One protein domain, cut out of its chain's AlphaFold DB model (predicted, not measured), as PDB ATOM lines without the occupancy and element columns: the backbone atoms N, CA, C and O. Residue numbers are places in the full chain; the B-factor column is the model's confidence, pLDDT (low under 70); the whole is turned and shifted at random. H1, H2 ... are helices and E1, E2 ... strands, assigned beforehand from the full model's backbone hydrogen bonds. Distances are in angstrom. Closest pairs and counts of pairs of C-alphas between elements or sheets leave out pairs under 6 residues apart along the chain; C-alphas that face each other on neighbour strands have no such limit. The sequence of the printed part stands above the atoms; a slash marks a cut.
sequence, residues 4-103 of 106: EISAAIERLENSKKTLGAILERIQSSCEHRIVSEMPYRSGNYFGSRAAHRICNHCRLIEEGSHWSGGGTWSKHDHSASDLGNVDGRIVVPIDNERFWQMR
ATOM      1  N   GLU A   4     -67.817  -3.898 -35.363       89.88
ATOM      2  CA  GLU A   4     -66.819  -2.869 -35.663       89.88
ATOM      3  C   GLU A   4     -65.389  -3.331 -35.363       89.88
ATOM      4  O   GLU A   4     -64.473  -3.045 -36.135       89.88
ATOM      5  N   ILE A   5     -65.197  -4.086 -34.272       90.75
ATOM      6  CA  ILE A   5     -63.888  -4.635 -33.889       90.75
ATOM      7  C   ILE A   5     -63.449  -5.674 -34.921       90.75
ATOM      8  O   ILE A   5     -62.312  -5.634 -35.385       90.75
ATOM      9  N   SER A   6     -64.351  -6.566 -35.335       92.50
ATOM     10  CA  SER A   6     -64.055  -7.566 -36.365       92.50
ATOM     11  C   SER A   6     -63.689  -6.918 -37.705       92.50
ATOM     12  O   SER A   6     -62.668  -7.269 -38.291       92.50
ATOM     13  N   ALA A   7     -64.440  -5.902 -38.146       92.62
ATOM     14  CA  ALA A   7     -64.127  -5.158 -39.369       92.62
ATOM     15  C   ALA A   7     -62.820  -4.343 -39.270       92.62
ATOM     16  O   ALA A   7     -62.152  -4.084 -40.274       92.62
ATOM     17  N   ALA A   8     -62.439  -3.882 -38.075       93.31
ATOM     18  CA  ALA A   8     -61.150  -3.228 -37.853       93.31
ATOM     19  C   ALA A   8     -59.979  -4.221 -37.959       93.31
ATOM     20  O   ALA A   8     -58.972  -3.897 -38.589       93.31
ATOM     21  N   ILE A   9     -60.127  -5.431 -37.409       94.75
ATOM     22  CA  ILE A   9     -59.117  -6.498 -37.503       94.75
ATOM     23  C   ILE A   9     -58.913  -6.921 -38.960       94.75
ATOM     24  O   ILE A   9     -57.779  -6.956 -39.428       94.75
ATOM     25  N   GLU A  10     -59.992  -7.145 -39.711       94.69
ATOM     26  CA  GLU A  10     -59.904  -7.534 -41.124       94.69
ATOM     27  C   GLU A  10     -59.182  -6.469 -41.972       94.69
ATOM     28  O   GLU A  10     -58.309  -6.777 -42.790       94.69
ATOM     29  N   ARG A  11     -59.474  -5.182 -41.735       94.25
ATOM     30  CA  ARG A  11     -58.765  -4.071 -42.395       94.25
ATOM     31  C   ARG A  11     -57.282  -4.027 -42.032       94.25
ATOM     32  O   ARG A  11     -56.455  -3.745 -42.904       94.25
ATOM     33  N   LEU A  12     -56.937  -4.309 -40.777       92.88
ATOM     34  CA  LEU A  12     -55.548  -4.378 -40.331       92.88
ATOM     35  C   LEU A  12     -54.799  -5.525 -41.023       92.88
ATOM     36  O   LEU A  12     -53.698  -5.312 -41.530       92.88
ATOM     37  N   GLU A  13     -55.394  -6.714 -41.103       92.94
ATOM     38  CA  GLU A  13     -54.803  -7.871 -41.786       92.94
ATOM     39  C   GLU A  13     -54.580  -7.608 -43.279       92.94
ATOM     40  O   GLU A  13     -53.505  -7.894 -43.811       92.94
ATOM     41  N   ASN A  14     -55.555  -7.000 -43.957       94.56
ATOM     42  CA  ASN A  14     -55.417  -6.629 -45.367       94.56
ATOM     43  C   ASN A  14     -54.335  -5.562 -45.583       94.56
ATOM     44  O   ASN A  14     -53.569  -5.633 -46.550       94.56
ATOM     45  N   SER A  15     -54.216  -4.604 -44.660       93.00
ATOM     46  CA  SER A  15     -53.159  -3.587 -44.702       93.00
ATOM     47  C   SER A  15     -51.773  -4.213 -44.526       93.00
ATOM     48  O   SER A  15     -50.854  -3.874 -45.270       93.00
ATOM     49  N   LYS A  16     -51.629  -5.183 -43.612       93.38
ATOM     50  CA  LYS A  16     -50.388  -5.949 -43.421       93.38
ATOM     51  C   LYS A  16     -49.997  -6.727 -44.676       93.38
ATOM     52  O   LYS A  16     -48.865  -6.606 -45.132       93.38
ATOM     53  N   LYS A  17     -50.938  -7.455 -45.291       93.19
ATOM     54  CA  LYS A  17     -50.694  -8.181 -46.556       93.19
ATOM     55  C   LYS A  17     -50.228  -7.244 -47.671       93.19
ATOM     56  O   LYS A  17     -49.265  -7.542 -48.371       93.19
ATOM     57  N   THR A  18     -50.882  -6.093 -47.802       93.31
ATOM     58  CA  THR A  18     -50.528  -5.080 -48.806       93.31
ATOM     59  C   THR A  18     -49.127  -4.523 -48.562       93.31
ATOM     60  O   THR A  18     -48.331  -4.414 -49.493       93.31
ATOM     61  N   LEU A  19     -48.800  -4.207 -47.306       91.56
ATOM     62  CA  LEU A  19     -47.474  -3.733 -46.928       91.56
ATOM     63  C   LEU A  19     -46.396  -4.792 -47.205       91.56
ATOM     64  O   LEU A  19     -45.330  -4.438 -47.702       91.56
ATOM     65  N   GLY A  20     -46.696  -6.074 -46.968       91.19
ATOM     66  CA  GLY A  20     -45.812  -7.200 -47.291       91.19
ATOM     67  C   GLY A  20     -45.474  -7.251 -48.778       91.19
ATOM     68  O   GLY A  20     -44.304  -7.188 -49.144       91.19
ATOM     69  N   ALA A  21     -46.494  -7.221 -49.638       91.44
ATOM     70  CA  ALA A  21     -46.305  -7.223 -51.089       91.44
ATOM     71  C   ALA A  21     -45.518  -5.995 -51.594       91.44
ATOM     72  O   ALA A  21     -44.711  -6.089 -52.523       91.44
ATOM     73  N   ILE A  22     -45.729  -4.821 -50.985       91.44
ATOM     74  CA  ILE A  22     -44.962  -3.613 -51.315       91.44
ATOM     75  C   ILE A  22     -43.494  -3.781 -50.916       91.44
ATOM     76  O   ILE A  22     -42.623  -3.436 -51.718       91.44
ATOM     77  N   LEU A  23     -43.215  -4.299 -49.715       91.06
ATOM     78  CA  LEU A  23     -41.844  -4.543 -49.273       91.06
ATOM     79  C   LEU A  23     -41.132  -5.532 -50.189       91.06
ATOM     80  O   LEU A  23     -40.053  -5.200 -50.663       91.06
ATOM     81  N   GLU A  24     -41.737  -6.677 -50.500       89.50
ATOM     82  CA  GLU A  24     -41.142  -7.691 -51.384       89.50
ATOM     83  C   GLU A  24     -40.749  -7.101 -52.746       89.50
ATOM     84  O   GLU A  24     -39.648  -7.327 -53.252       89.50
ATOM     85  N   ARG A  25     -41.618  -6.264 -53.325       91.25
ATOM     86  CA  ARG A  25     -41.347  -5.581 -54.597       91.25
ATOM     87  C   ARG A  25     -40.196  -4.574 -54.506       91.25
ATOM     88  O   ARG A  25     -39.414  -4.437 -55.445       91.25
ATOM     89  N   ILE A  26     -40.101  -3.830 -53.406       89.88
ATOM     90  CA  ILE A  26     -38.998  -2.880 -53.196       89.88
ATOM     91  C   ILE A  26     -37.695  -3.645 -52.945       89.88
ATOM     92  O   ILE A  26     -36.651  -3.278 -53.473       89.88
ATOM     93  N   GLN A  27     -37.746  -4.720 -52.161       89.44
ATOM     94  CA  GLN A  27     -36.583  -5.530 -51.803       89.44
ATOM     95  C   GLN A  27     -35.988  -6.239 -53.022       89.44
ATOM     96  O   GLN A  27     -34.771  -6.229 -53.178       89.44
ATOM     97  N   SER A  28     -36.817  -6.747 -53.938       86.25
ATOM     98  CA  SER A  28     -36.343  -7.415 -55.161       86.25
ATOM     99  C   SER A  28     -35.640  -6.493 -56.163       86.25
ATOM    100  O   SER A  28     -34.897  -6.971 -57.016       86.25
ATOM    101  N   SER A  29     -35.848  -5.176 -56.064       87.06
ATOM    102  CA  SER A  29     -35.211  -4.168 -56.927       87.06
ATOM    103  C   SER A  29     -34.117  -3.361 -56.221       87.06
ATOM    104  O   SER A  29     -33.467  -2.520 -56.843       87.06
ATOM    105  N   CYS A  30     -33.896  -3.595 -54.928       88.25
ATOM    106  CA  CYS A  30     -32.928  -2.851 -54.138       88.25
ATOM    107  C   CYS A  30     -31.509  -3.393 -54.350       88.25
ATOM    108  O   CYS A  30     -31.250  -4.583 -54.204       88.25
ATOM    109  N   GLU A  31     -30.550  -2.503 -54.608       88.38
ATOM    110  CA  GLU A  31     -29.126  -2.864 -54.717       88.38
ATOM    111  C   GLU A  31     -28.470  -3.157 -53.358       88.38
ATOM    112  O   GLU A  31     -27.336  -3.626 -53.287       88.38
ATOM    113  N   HIS A  32     -29.155  -2.826 -52.258       87.19
ATOM    114  CA  HIS A  32     -28.682  -3.045 -50.892       87.19
ATOM    115  C   HIS A  32     -27.308  -2.419 -50.576       87.19
ATOM    116  O   HIS A  32     -26.577  -2.891 -49.705       87.19
ATOM    117  N   ARG A  33     -26.963  -1.314 -51.252       87.50
ATOM    118  CA  ARG A  33     -25.636  -0.682 -51.180       87.50
ATOM    119  C   ARG A  33     -25.266  -0.127 -49.804       87.50
ATOM    120  O   ARG A  33     -24.087  -0.099 -49.471       87.50
ATOM    121  N   ILE A  34     -26.239   0.330 -49.017       90.12
ATOM    122  CA  ILE A  34     -26.009   0.851 -47.663       90.12
ATOM    123  C   ILE A  34     -26.789  -0.013 -46.677       90.12
ATOM    124  O   ILE A  34     -28.023  -0.056 -46.717       90.12
ATOM    125  N   VAL A  35     -26.065  -0.680 -45.786       89.62
ATOM    126  CA  VAL A  35     -26.639  -1.520 -44.734       89.62
ATOM    127  C   VAL A  35     -26.178  -1.043 -43.374       89.62
ATOM    128  O   VAL A  35     -25.037  -0.612 -43.207       89.62
ATOM    129  N   SER A  36     -27.065  -1.139 -42.398       90.31
ATOM    130  CA  SER A  36     -26.713  -0.962 -41.004       90.31
ATOM    131  C   SER A  36     -26.543  -2.314 -40.331       90.31
ATOM    132  O   SER A  36     -27.377  -3.201 -40.497       90.31
ATOM    133  N   GLU A  37     -25.451  -2.473 -39.594       85.81
ATOM    134  CA  GLU A  37     -25.101  -3.709 -38.899       85.81
ATOM    135  C   GLU A  37     -25.152  -3.482 -37.393       85.81
ATOM    136  O   GLU A  37     -24.574  -2.521 -36.877       85.81
ATOM    137  N   MET A  38     -25.823  -4.386 -36.688       79.31
ATOM    138  CA  MET A  38     -25.690  -4.472 -35.242       79.31
ATOM    139  C   MET A  38     -24.367  -5.182 -34.911       79.31
ATOM    140  O   MET A  38     -24.179  -6.315 -35.361       79.31
ATOM    141  N   PRO A  39     -23.467  -4.583 -34.106       66.12
ATOM    142  CA  PRO A  39     -22.190  -5.197 -33.781       66.12
ATOM    143  C   PRO A  39     -22.396  -6.510 -33.027       66.12
ATOM    144  O   PRO A  39     -23.253  -6.605 -32.139       66.12
ATOM    145  N   TYR A  40     -21.557  -7.496 -33.343       61.28
ATOM    146  CA  TYR A  40     -21.478  -8.744 -32.595       61.28
ATOM    147  C   TYR A  40     -21.266  -8.460 -31.107       61.28
ATOM    148  O   TYR A  40     -20.237  -7.918 -30.698       61.28
ATOM    149  N   ARG A  41     -22.233  -8.847 -30.276       57.62
ATOM    150  CA  ARG A  41     -22.064  -8.868 -28.824       57.62
ATOM    151  C   ARG A  41     -21.937 -10.315 -28.388       57.62
ATOM    152  O   ARG A  41     -22.929 -11.037 -28.316       57.62
ATOM    153  N   SER A  42     -20.707 -10.727 -28.086       43.75
ATOM    154  CA  SER A  42     -20.449 -11.989 -27.399       43.75
ATOM    155  C   SER A  42     -21.217 -11.991 -26.070       43.75
ATOM    156  O   SER A  42     -20.801 -11.332 -25.122       43.75
ATOM    157  N   GLY A  43     -22.349 -12.700 -26.011       50.03
ATOM    158  CA  GLY A  43     -23.063 -12.972 -24.757       50.03
ATOM    159  C   GLY A  43     -24.357 -12.195 -24.474       50.03
ATOM    160  O   GLY A  43     -24.687 -12.023 -23.305       50.03
ATOM    161  N   ASN A  44     -25.128 -11.746 -25.471       44.91
ATOM    162  CA  ASN A  44     -26.402 -11.075 -25.176       44.91
ATOM    163  C   ASN A  44     -27.585 -12.039 -24.917       44.91
ATOM    164  O   ASN A  44     -27.984 -12.811 -25.784       44.91
ATOM    165  N   TYR A  45     -28.132 -11.902 -23.702       45.53
ATOM    166  CA  TYR A  45     -29.459 -12.151 -23.091       45.53
ATOM    167  C   TYR A  45     -30.673 -12.729 -23.869       45.53
ATOM    168  O   TYR A  45     -31.667 -13.046 -23.224       45.53
ATOM    169  N   PHE A  46     -30.639 -12.899 -25.193       43.59
ATOM    170  CA  PHE A  46     -31.756 -13.414 -26.010       43.59
ATOM    171  C   PHE A  46     -31.404 -14.657 -26.851       43.59
ATOM    172  O   PHE A  46     -32.155 -15.037 -27.742       43.59
ATOM    173  N   GLY A  47     -30.275 -15.318 -26.584       42.91
ATOM    174  CA  GLY A  47     -29.959 -16.631 -27.167       42.91
ATOM    175  C   GLY A  47     -29.544 -16.641 -28.646       42.91
ATOM    176  O   GLY A  47     -29.039 -17.659 -29.109       42.91
ATOM    177  N   SER A  48     -29.665 -15.529 -29.377       47.38
ATOM    178  CA  SER A  48     -29.152 -15.414 -30.747       47.38
ATOM    179  C   SER A  48     -27.684 -14.971 -30.727       47.38
ATOM    180  O   SER A  48     -27.342 -13.879 -30.273       47.38
ATOM    181  N   ARG A  49     -26.796 -15.844 -31.217       55.47
ATOM    182  CA  ARG A  49     -25.381 -15.535 -31.510       55.47
ATOM    183  C   ARG A  49     -25.221 -14.811 -32.854       55.47
ATOM    184  O   ARG A  49     -24.097 -14.667 -33.331       55.47
ATOM    185  N   ALA A  50     -26.328 -14.407 -33.471       62.94
ATOM    186  CA  ALA A  50     -26.337 -13.991 -34.851       62.94
ATOM    187  C   ALA A  50     -26.173 -12.478 -35.000       62.94
ATOM    188  O   ALA A  50     -26.789 -11.647 -34.323       62.94
ATOM    189  N   ALA A  51     -25.303 -12.141 -35.930       72.19
ATOM    190  CA  ALA A  51     -25.154 -10.822 -36.486       72.19
ATOM    191  C   ALA A  51     -26.438 -10.450 -37.239       72.19
ATOM    192  O   ALA A  51     -27.040 -11.305 -37.884       72.19
ATOM    193  N   HIS A  52     -26.847  -9.184 -37.179       80.38
ATOM    194  CA  HIS A  52     -28.000  -8.706 -37.937       80.38
ATOM    195  C   HIS A  52     -27.616  -7.512 -38.807       80.38
ATOM    196  O   HIS A  52     -26.945  -6.584 -38.347       80.38
ATOM    197  N   ARG A  53     -28.084  -7.523 -40.056       85.62
ATOM    198  CA  ARG A  53     -27.977  -6.411 -41.002       85.62
ATOM    199  C   ARG A  53     -29.356  -5.990 -41.462       85.62
ATOM    200  O   ARG A  53     -30.226  -6.824 -41.672       85.62
ATOM    201  N   ILE A  54     -29.539  -4.687 -41.636       88.56
ATOM    202  CA  ILE A  54     -30.750  -4.112 -42.206       88.56
ATOM    203  C   ILE A  54     -30.381  -3.153 -43.328       88.56
ATOM    204  O   ILE A  54     -29.509  -2.298 -43.177       88.56
ATOM    205  N   CYS A  55     -31.035  -3.274 -44.480       91.44
ATOM    206  CA  CYS A  55     -30.842  -2.307 -45.550       91.44
ATOM    207  C   CYS A  55     -31.454  -0.952 -45.181       91.44
ATOM    208  O   CYS A  55     -32.620  -0.863 -44.795       91.44
ATOM    209  N   ASN A  56     -30.700   0.131 -45.383       92.12
ATOM    210  CA  ASN A  56     -31.180   1.477 -45.074       92.12
ATOM    211  C   ASN A  56     -32.255   1.990 -46.038       92.12
ATOM    212  O   ASN A  56     -32.948   2.950 -45.707       92.12
ATOM    213  N   HIS A  57     -32.415   1.337 -47.192       91.31
ATOM    214  CA  HIS A  57     -33.403   1.700 -48.201       91.31
ATOM    215  C   HIS A  57     -34.668   0.833 -48.127       91.31
ATOM    216  O   HIS A  57     -35.748   1.351 -47.862       91.31
ATOM    217  N   CYS A  58     -34.539  -0.486 -48.307       90.94
ATOM    218  CA  CYS A  58     -35.686  -1.403 -48.388       90.94
ATOM    219  C   CYS A  58     -36.041  -2.090 -47.059       90.94
ATOM    220  O   CYS A  58     -36.992  -2.869 -47.008       90.94
ATOM    221  N   ARG A  59     -35.266  -1.842 -45.993       92.19
ATOM    222  CA  ARG A  59     -35.453  -2.437 -44.657       92.19
ATOM    223  C   ARG A  59     -35.435  -3.970 -44.623       92.19
ATOM    224  O   ARG A  59     -35.853  -4.541 -43.622       92.19
ATOM    225  N   LEU A  60     -34.923  -4.625 -45.672       88.69
ATOM    226  CA  LEU A  60     -34.637  -6.059 -45.652       88.69
ATOM    227  C   LEU A  60     -33.702  -6.351 -44.482       88.69
ATOM    228  O   LEU A  60     -32.684  -5.670 -44.346       88.69
ATOM    229  N   ILE A  61     -34.075  -7.320 -43.651       86.56
ATOM    230  CA  ILE A  61     -33.259  -7.808 -42.545       86.56
ATOM    231  C   ILE A  61     -32.623  -9.120 -42.971       86.56
ATOM    232  O   ILE A  61     -33.297  -9.993 -43.508       86.56
ATOM    233  N   GLU A  62     -31.339  -9.254 -42.681       80.44
ATOM    234  CA  GLU A  62     -30.609 -10.501 -42.807       80.44
ATOM    235  C   GLU A  62     -29.985 -10.867 -41.465       80.44
ATOM    236  O   GLU A  62     -29.390 -10.024 -40.782       80.44
ATOM    237  N   GLU A  63     -30.115 -12.141 -41.118       75.56
ATOM    238  CA  GLU A  63     -29.413 -12.773 -40.014       75.56
ATOM    239  C   GLU A  63     -28.182 -13.502 -40.568       75.56
ATOM    240  O   GLU A  63     -28.232 -14.134 -41.623       75.56
ATOM    241  N   GLY A  64     -27.050 -13.386 -39.884       69.75
ATOM    242  CA  GLY A  64     -25.822 -14.079 -40.254       69.75
ATOM    243  C   GLY A  64     -24.932 -14.334 -39.048       69.75
ATOM    244  O   GLY A  64     -25.300 -14.070 -37.909       69.75
ATOM    245  N   SER A  65     -23.727 -14.843 -39.280       63.56
ATOM    246  CA  SER A  65     -22.778 -15.159 -38.206       63.56
ATOM    247  C   SER A  65     -21.517 -14.308 -38.331       63.56
ATOM    248  O   SER A  65     -21.093 -14.000 -39.440       63.56
ATOM    249  N   HIS A  66     -20.853 -13.960 -37.228       60.59
ATOM    250  CA  HIS A  66     -19.444 -13.536 -37.269       60.59
ATOM    251  C   HIS A  66     -18.561 -14.758 -37.007       60.59
ATOM    252  O   HIS A  66     -18.850 -15.538 -36.097       60.59
ATOM    253  N   TRP A  67     -17.483 -14.953 -37.773       51.12
ATOM    254  CA  TRP A  67     -16.527 -16.018 -37.450       51.12
ATOM    255  C   TRP A  67     -15.816 -15.698 -36.137       51.12
ATOM    256  O   TRP A  67     -15.364 -14.573 -35.936       51.12
ATOM    257  N   SER A  68     -15.754 -16.707 -35.261       43.62
ATOM    258  CA  SER A  68     -14.885 -16.850 -34.081       43.62
ATOM    259  C   SER A  68     -14.020 -15.623 -33.745       43.62
ATOM    260  O   SER A  68     -12.823 -15.599 -34.024       43.62
ATOM    261  N   GLY A  69     -14.636 -14.608 -33.134       44.62
ATOM    262  CA  GLY A  69     -13.938 -13.466 -32.532       44.62
ATOM    263  C   GLY A  69     -13.488 -12.348 -33.481       44.62
ATOM    264  O   GLY A  69     -12.798 -11.440 -33.028       44.62
ATOM    265  N   GLY A  70     -13.867 -12.374 -34.762       48.59
ATOM    266  CA  GLY A  70     -13.549 -11.319 -35.727       48.59
ATOM    267  C   GLY A  70     -14.698 -10.333 -35.967       48.59
ATOM    268  O   GLY A  70     -15.868 -10.706 -35.965       48.59
ATOM    269  N   GLY A  71     -14.366  -9.073 -36.274       52.06
ATOM    270  CA  GLY A  71     -15.319  -8.035 -36.706       52.06
ATOM    271  C   GLY A  71     -15.874  -8.228 -38.125       52.06
ATOM    272  O   GLY A  71     -16.470  -7.312 -38.681       52.06
ATOM    273  N   THR A  72     -15.667  -9.399 -38.730       56.81
ATOM    274  CA  THR A  72     -16.026  -9.682 -40.122       56.81
ATOM    275  C   THR A  72     -17.253 -10.582 -40.167       56.81
ATOM    276  O   THR A  72     -17.244 -11.692 -39.632       56.81
ATOM    277  N   TRP A  73     -18.314 -10.095 -40.812       61.75
ATOM    278  CA  TRP A  73     -19.519 -10.869 -41.101       61.75
ATOM    279  C   TRP A  73     -19.192 -12.083 -41.963       61.75
ATOM    280  O   TRP A  73     -18.336 -12.024 -42.846       61.75
ATOM    281  N   SER A  74     -19.904 -13.174 -41.750       56.47
ATOM    282  CA  SER A  74     -19.662 -14.425 -42.440       56.47
ATOM    283  C   SER A  74     -20.952 -15.182 -42.739       56.47
ATOM    284  O   SER A  74     -21.892 -15.214 -41.943       56.47
ATOM    285  N   LYS A  75     -20.979 -15.822 -43.908       54.62
ATOM    286  CA  LYS A  75     -22.120 -16.582 -44.431       54.62
ATOM    287  C   LYS A  75     -22.222 -17.973 -43.800       54.62
ATOM    288  O   LYS A  75     -22.307 -18.961 -44.521       54.62
ATOM    289  N   HIS A  76     -22.109 -18.090 -42.479       44.03
ATOM    290  CA  HIS A  76     -22.214 -19.399 -41.834       44.03
ATOM    291  C   HIS A  76     -23.681 -19.780 -41.605       44.03
ATOM    292  O   HIS A  76     -24.105 -19.982 -40.479       44.03
ATOM    293  N   ASP A  77     -24.442 -19.843 -42.692       47.03
ATOM    294  CA  ASP A  77     -25.686 -20.596 -42.798       47.03
ATOM    295  C   ASP A  77     -25.888 -20.959 -44.273       47.03
ATOM    296  O   ASP A  77     -25.494 -20.215 -45.169       47.03
ATOM    297  N   HIS A  78     -26.421 -22.148 -44.542       38.22
ATOM    298  CA  HIS A  78     -26.466 -22.763 -45.878       38.22
ATOM    299  C   HIS A  78     -27.443 -22.090 -46.871       38.22
ATOM    300  O   HIS A  78     -27.720 -22.649 -47.934       38.22
ATOM    301  N   SER A  79     -27.960 -20.902 -46.555       50.19
ATOM    302  CA  SER A  79     -28.748 -20.057 -47.453       50.19
ATOM    303  C   SER A  79     -27.869 -18.968 -48.080       50.19
ATOM    304  O   SER A  79     -26.951 -18.425 -47.464       50.19
ATOM    305  N   ALA A  80     -28.123 -18.642 -49.348       54.03
ATOM    306  CA  ALA A  80     -27.485 -17.491 -49.970       54.03
ATOM    307  C   ALA A  80     -27.925 -16.213 -49.236       54.03
ATOM    308  O   ALA A  80     -29.114 -15.950 -49.101       54.03
ATOM    309  N   SER A  81     -26.953 -15.450 -48.740       57.25
ATOM    310  CA  SER A  81     -27.174 -14.178 -48.055       57.25
ATOM    311  C   SER A  81     -27.472 -13.074 -49.087       57.25
ATOM    312  O   SER A  81     -26.570 -12.738 -49.867       57.25
ATOM    313  N   ASP A  82     -28.681 -12.504 -49.107       64.06
ATOM    314  CA  ASP A  82     -29.044 -11.375 -49.982       64.06
ATOM    315  C   ASP A  82     -28.291 -10.087 -49.612       64.06
ATOM    316  O   ASP A  82     -27.993  -9.246 -50.472       64.06
ATOM    317  N   LEU A  83     -27.948  -9.919 -48.325       66.12
ATOM    318  CA  LEU A  83     -27.187  -8.771 -47.860       66.12
ATOM    319  C   LEU A  83     -25.676  -9.064 -47.833       66.12
ATOM    320  O   LEU A  83     -24.971  -8.529 -48.675       66.12
ATOM    321  N   GLY A  84     -25.156  -9.913 -46.950       63.41
ATOM    322  CA  GLY A  84     -23.780 -10.429 -46.961       63.41
ATOM    323  C   GLY A  84     -22.639  -9.399 -47.107       63.41
ATOM    324  O   GLY A  84     -22.833  -8.183 -47.132       63.41
ATOM    325  N   ASN A  85     -21.390  -9.874 -47.178       65.94
ATOM    326  CA  ASN A  85     -20.262  -9.039 -47.614       65.94
ATOM    327  C   ASN A  85     -20.215  -9.060 -49.141       65.94
ATOM    328  O   ASN A  85     -19.699 -10.004 -49.736       65.94
ATOM    329  N   VAL A  86     -20.817  -8.044 -49.751       71.62
ATOM    330  CA  VAL A  86     -20.779  -7.801 -51.195       71.62
ATOM    331  C   VAL A  86     -19.889  -6.587 -51.441       71.62
ATOM    332  O   VAL A  86     -20.023  -5.580 -50.740       71.62
ATOM    333  N   ASP A  87     -18.989  -6.677 -52.417       71.69
ATOM    334  CA  ASP A  87     -18.081  -5.582 -52.764       71.69
ATOM    335  C   ASP A  87     -18.851  -4.299 -53.120       71.69
ATOM    336  O   ASP A  87     -19.915  -4.329 -53.737       71.69
ATOM    337  N   GLY A  88     -18.316  -3.148 -52.700       76.19
ATOM    338  CA  GLY A  88     -18.935  -1.834 -52.930       76.19
ATOM    339  C   GLY A  88     -20.054  -1.455 -51.951       76.19
ATOM    340  O   GLY A  88     -20.610  -0.354 -52.047       76.19
ATOM    341  N   ARG A  89     -20.370  -2.326 -50.986       81.88
ATOM    342  CA  ARG A  89     -21.357  -2.066 -49.936       81.88
ATOM    343  C   ARG A  89     -20.776  -1.245 -48.786       81.88
ATOM    344  O   ARG A  89     -19.686  -1.513 -48.292       81.88
ATOM    345  N   ILE A  90     -21.549  -0.270 -48.325       87.06
ATOM    346  CA  ILE A  90     -21.238   0.579 -47.177       87.06
ATOM    347  C   ILE A  90     -21.947  -0.003 -45.954       87.06
ATOM    348  O   ILE A  90     -23.177  -0.073 -45.921       87.06
ATOM    349  N   VAL A  91     -21.165  -0.410 -44.956       85.75
ATOM    350  CA  VAL A  91     -21.669  -0.943 -43.686       85.75
ATOM    351  C   VAL A  91     -21.589   0.143 -42.618       85.75
ATOM    352  O   VAL A  91     -20.519   0.694 -42.364       85.75
ATOM    353  N   VAL A  92     -22.725   0.455 -41.998       88.06
ATOM    354  CA  VAL A  92     -22.841   1.456 -40.934       88.06
ATOM    355  C   VAL A  92     -23.115   0.744 -39.607       88.06
ATOM    356  O   VAL A  92     -24.194   0.169 -39.453       88.06
ATOM    357  N   PRO A  93     -22.197   0.771 -38.630       85.88
ATOM    358  CA  PRO A  93     -22.459   0.169 -37.329       85.88
ATOM    359  C   PRO A  93     -23.561   0.948 -36.596       85.88
ATOM    360  O   PRO A  93     -23.516   2.178 -36.523       85.88
ATOM    361  N   ILE A  94     -24.544   0.240 -36.040       86.25
ATOM    362  CA  ILE A  94     -25.630   0.815 -35.234       86.25
ATOM    363  C   ILE A  94     -25.855   0.002 -33.961       86.25
ATOM    364  O   ILE A  94     -25.533  -1.180 -33.900       86.25
ATOM    365  N   ASP A  95     -26.415   0.619 -32.925       84.12
ATOM    366  CA  ASP A  95     -26.821  -0.117 -31.729       84.12
ATOM    367  C   ASP A  95     -28.093  -0.961 -31.967       84.12
ATOM    368  O   ASP A  95     -28.800  -0.827 -32.969       84.12
ATOM    369  N   ASN A  96     -28.361  -1.871 -31.027       81.38
ATOM    370  CA  ASN A  96     -29.489  -2.801 -31.084       81.38
ATOM    371  C   ASN A  96     -30.843  -2.069 -31.083       81.38
ATOM    372  O   ASN A  96     -31.748  -2.460 -31.813       81.38
ATOM    373  N   GLU A  97     -30.976  -0.991 -30.311       85.56
ATOM    374  CA  GLU A  97     -32.231  -0.249 -30.202       85.56
ATOM    375  C   GLU A  97     -32.599   0.402 -31.540       85.56
ATOM    376  O   GLU A  97     -33.700   0.199 -32.057       85.56
ATOM    377  N   ARG A  98     -31.643   1.104 -32.155       87.25
ATOM    378  CA  ARG A  98     -31.800   1.717 -33.477       87.25
ATOM    379  C   ARG A  98     -32.118   0.678 -34.540       87.25
ATOM    380  O   ARG A  98     -32.955   0.934 -35.400       87.25
ATOM    381  N   PHE A  99     -31.494  -0.499 -34.469       87.81
ATOM    382  CA  PHE A  99     -31.766  -1.588 -35.406       87.81
ATOM    383  C   PHE A  99     -33.247  -1.979 -35.388       87.81
ATOM    384  O   PHE A  99     -33.903  -1.998 -36.432       87.81
ATOM    385  N   TRP A 100     -33.804  -2.238 -34.203       87.00
ATOM    386  CA  TRP A 100     -35.202  -2.657 -34.086       87.00
ATOM    387  C   TRP A 100     -36.194  -1.537 -34.392       87.00
ATOM    388  O   TRP A 100     -37.269  -1.822 -34.916       87.00
ATOM    389  N   GLN A 101     -35.827  -0.275 -34.156       90.31
ATOM    390  CA  GLN A 101     -36.628   0.881 -34.575       90.31
ATOM    391  C   GLN A 101     -36.725   1.017 -36.104       90.31
ATOM    392  O   GLN A 101     -37.710   1.545 -36.614       90.31
ATOM    393  N   MET A 102     -35.729   0.535 -36.852       89.19
ATOM    394  CA  MET A 102     -35.726   0.586 -38.319       89.19
ATOM    395  C   MET A 102     -36.563  -0.523 -38.968       89.19
ATOM    396  O   MET A 102     -36.842  -0.451 -40.170       89.19
ATOM    397  N   ARG A 103     -36.947  -1.558 -38.213       89.00
ATOM    398  CA  ARG A 103     -37.703  -2.695 -38.739       89.00
ATOM    399  C   ARG A 103     -39.125  -2.279 -39.103       89.00
ATOM    400  O   ARG A 103     -39.871  -1.760 -38.275       89.00
TER     401      ARG A 103
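AT A GLANCE: This is residues 4 to 103 of the 106 residues of an uncharacterized protein of bacterium M00.F.Ca.ET.168.01.1.1 (UniProt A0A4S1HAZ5). A long helix, H1, sticks out with residues 4 to 21 as a free arm from a small body, a strongly twisted sheet of four short strands with the short helix H2 over one face. Two long loops, residues 39 to 50 and 67 to 89, extend from the sheet. The printed part has 100 residues, in the order H1 E1 E2 E3 E4 H2; the mixed sheet runs E3 E2 E1 E4, and the class is mixed, helices and strands. The whole is loose, with a radius of gyration of the C-alphas of 16.1 A, and elongated, spanning 54 by 34 by 26 A.

HOW THE PARTS SIT: H1, residues 4 to 29, is not on the sheet. E1, residues 34 to 38, and E2, residues 51 to 55, form an antiparallel hairpin, with N 36 and O 54 2.8 A apart. E3, residues 61 to 66, forms a hairpin with E2, with N 53 and O 62 2.9 A apart. E1 E2 E3 make a meander, each strand the antiparallel neighbour of the one before. E4, residues 90 to 93, is an edge strand parallel to E1, with N 92 and O 35 2.8 A apart. H2, residues 96 to 101, is on the sheet at a height of 9.1 A; the closest C-alphas of H2 and E1, Asn 96 and Met 38, are 5.9 A apart. Every O i to N i+4 pair is within hydrogen-bond range in H2, and 21 of 22 in H1.

IN THESE COORDINATES: H1 begins at C-alpha 4 (-66.819, -2.869, -35.663) and is 38.1 A long. E1, E2, E3 and E4 measure 13.5, 13.7, 15.9 and 9.9 A. H2, 8.8 A, ends at C-alpha 101 (-36.628, 0.881, -34.575).

THE WHOLE: The C-alphas farthest apart, Glu 4 and Gly 69, are 54.0 A apart. The printed part has no cut. The links E1 to E2 and E3 to E4 are long. The pLDDT is under 70 in residues 39 to 50 and 64 to 85.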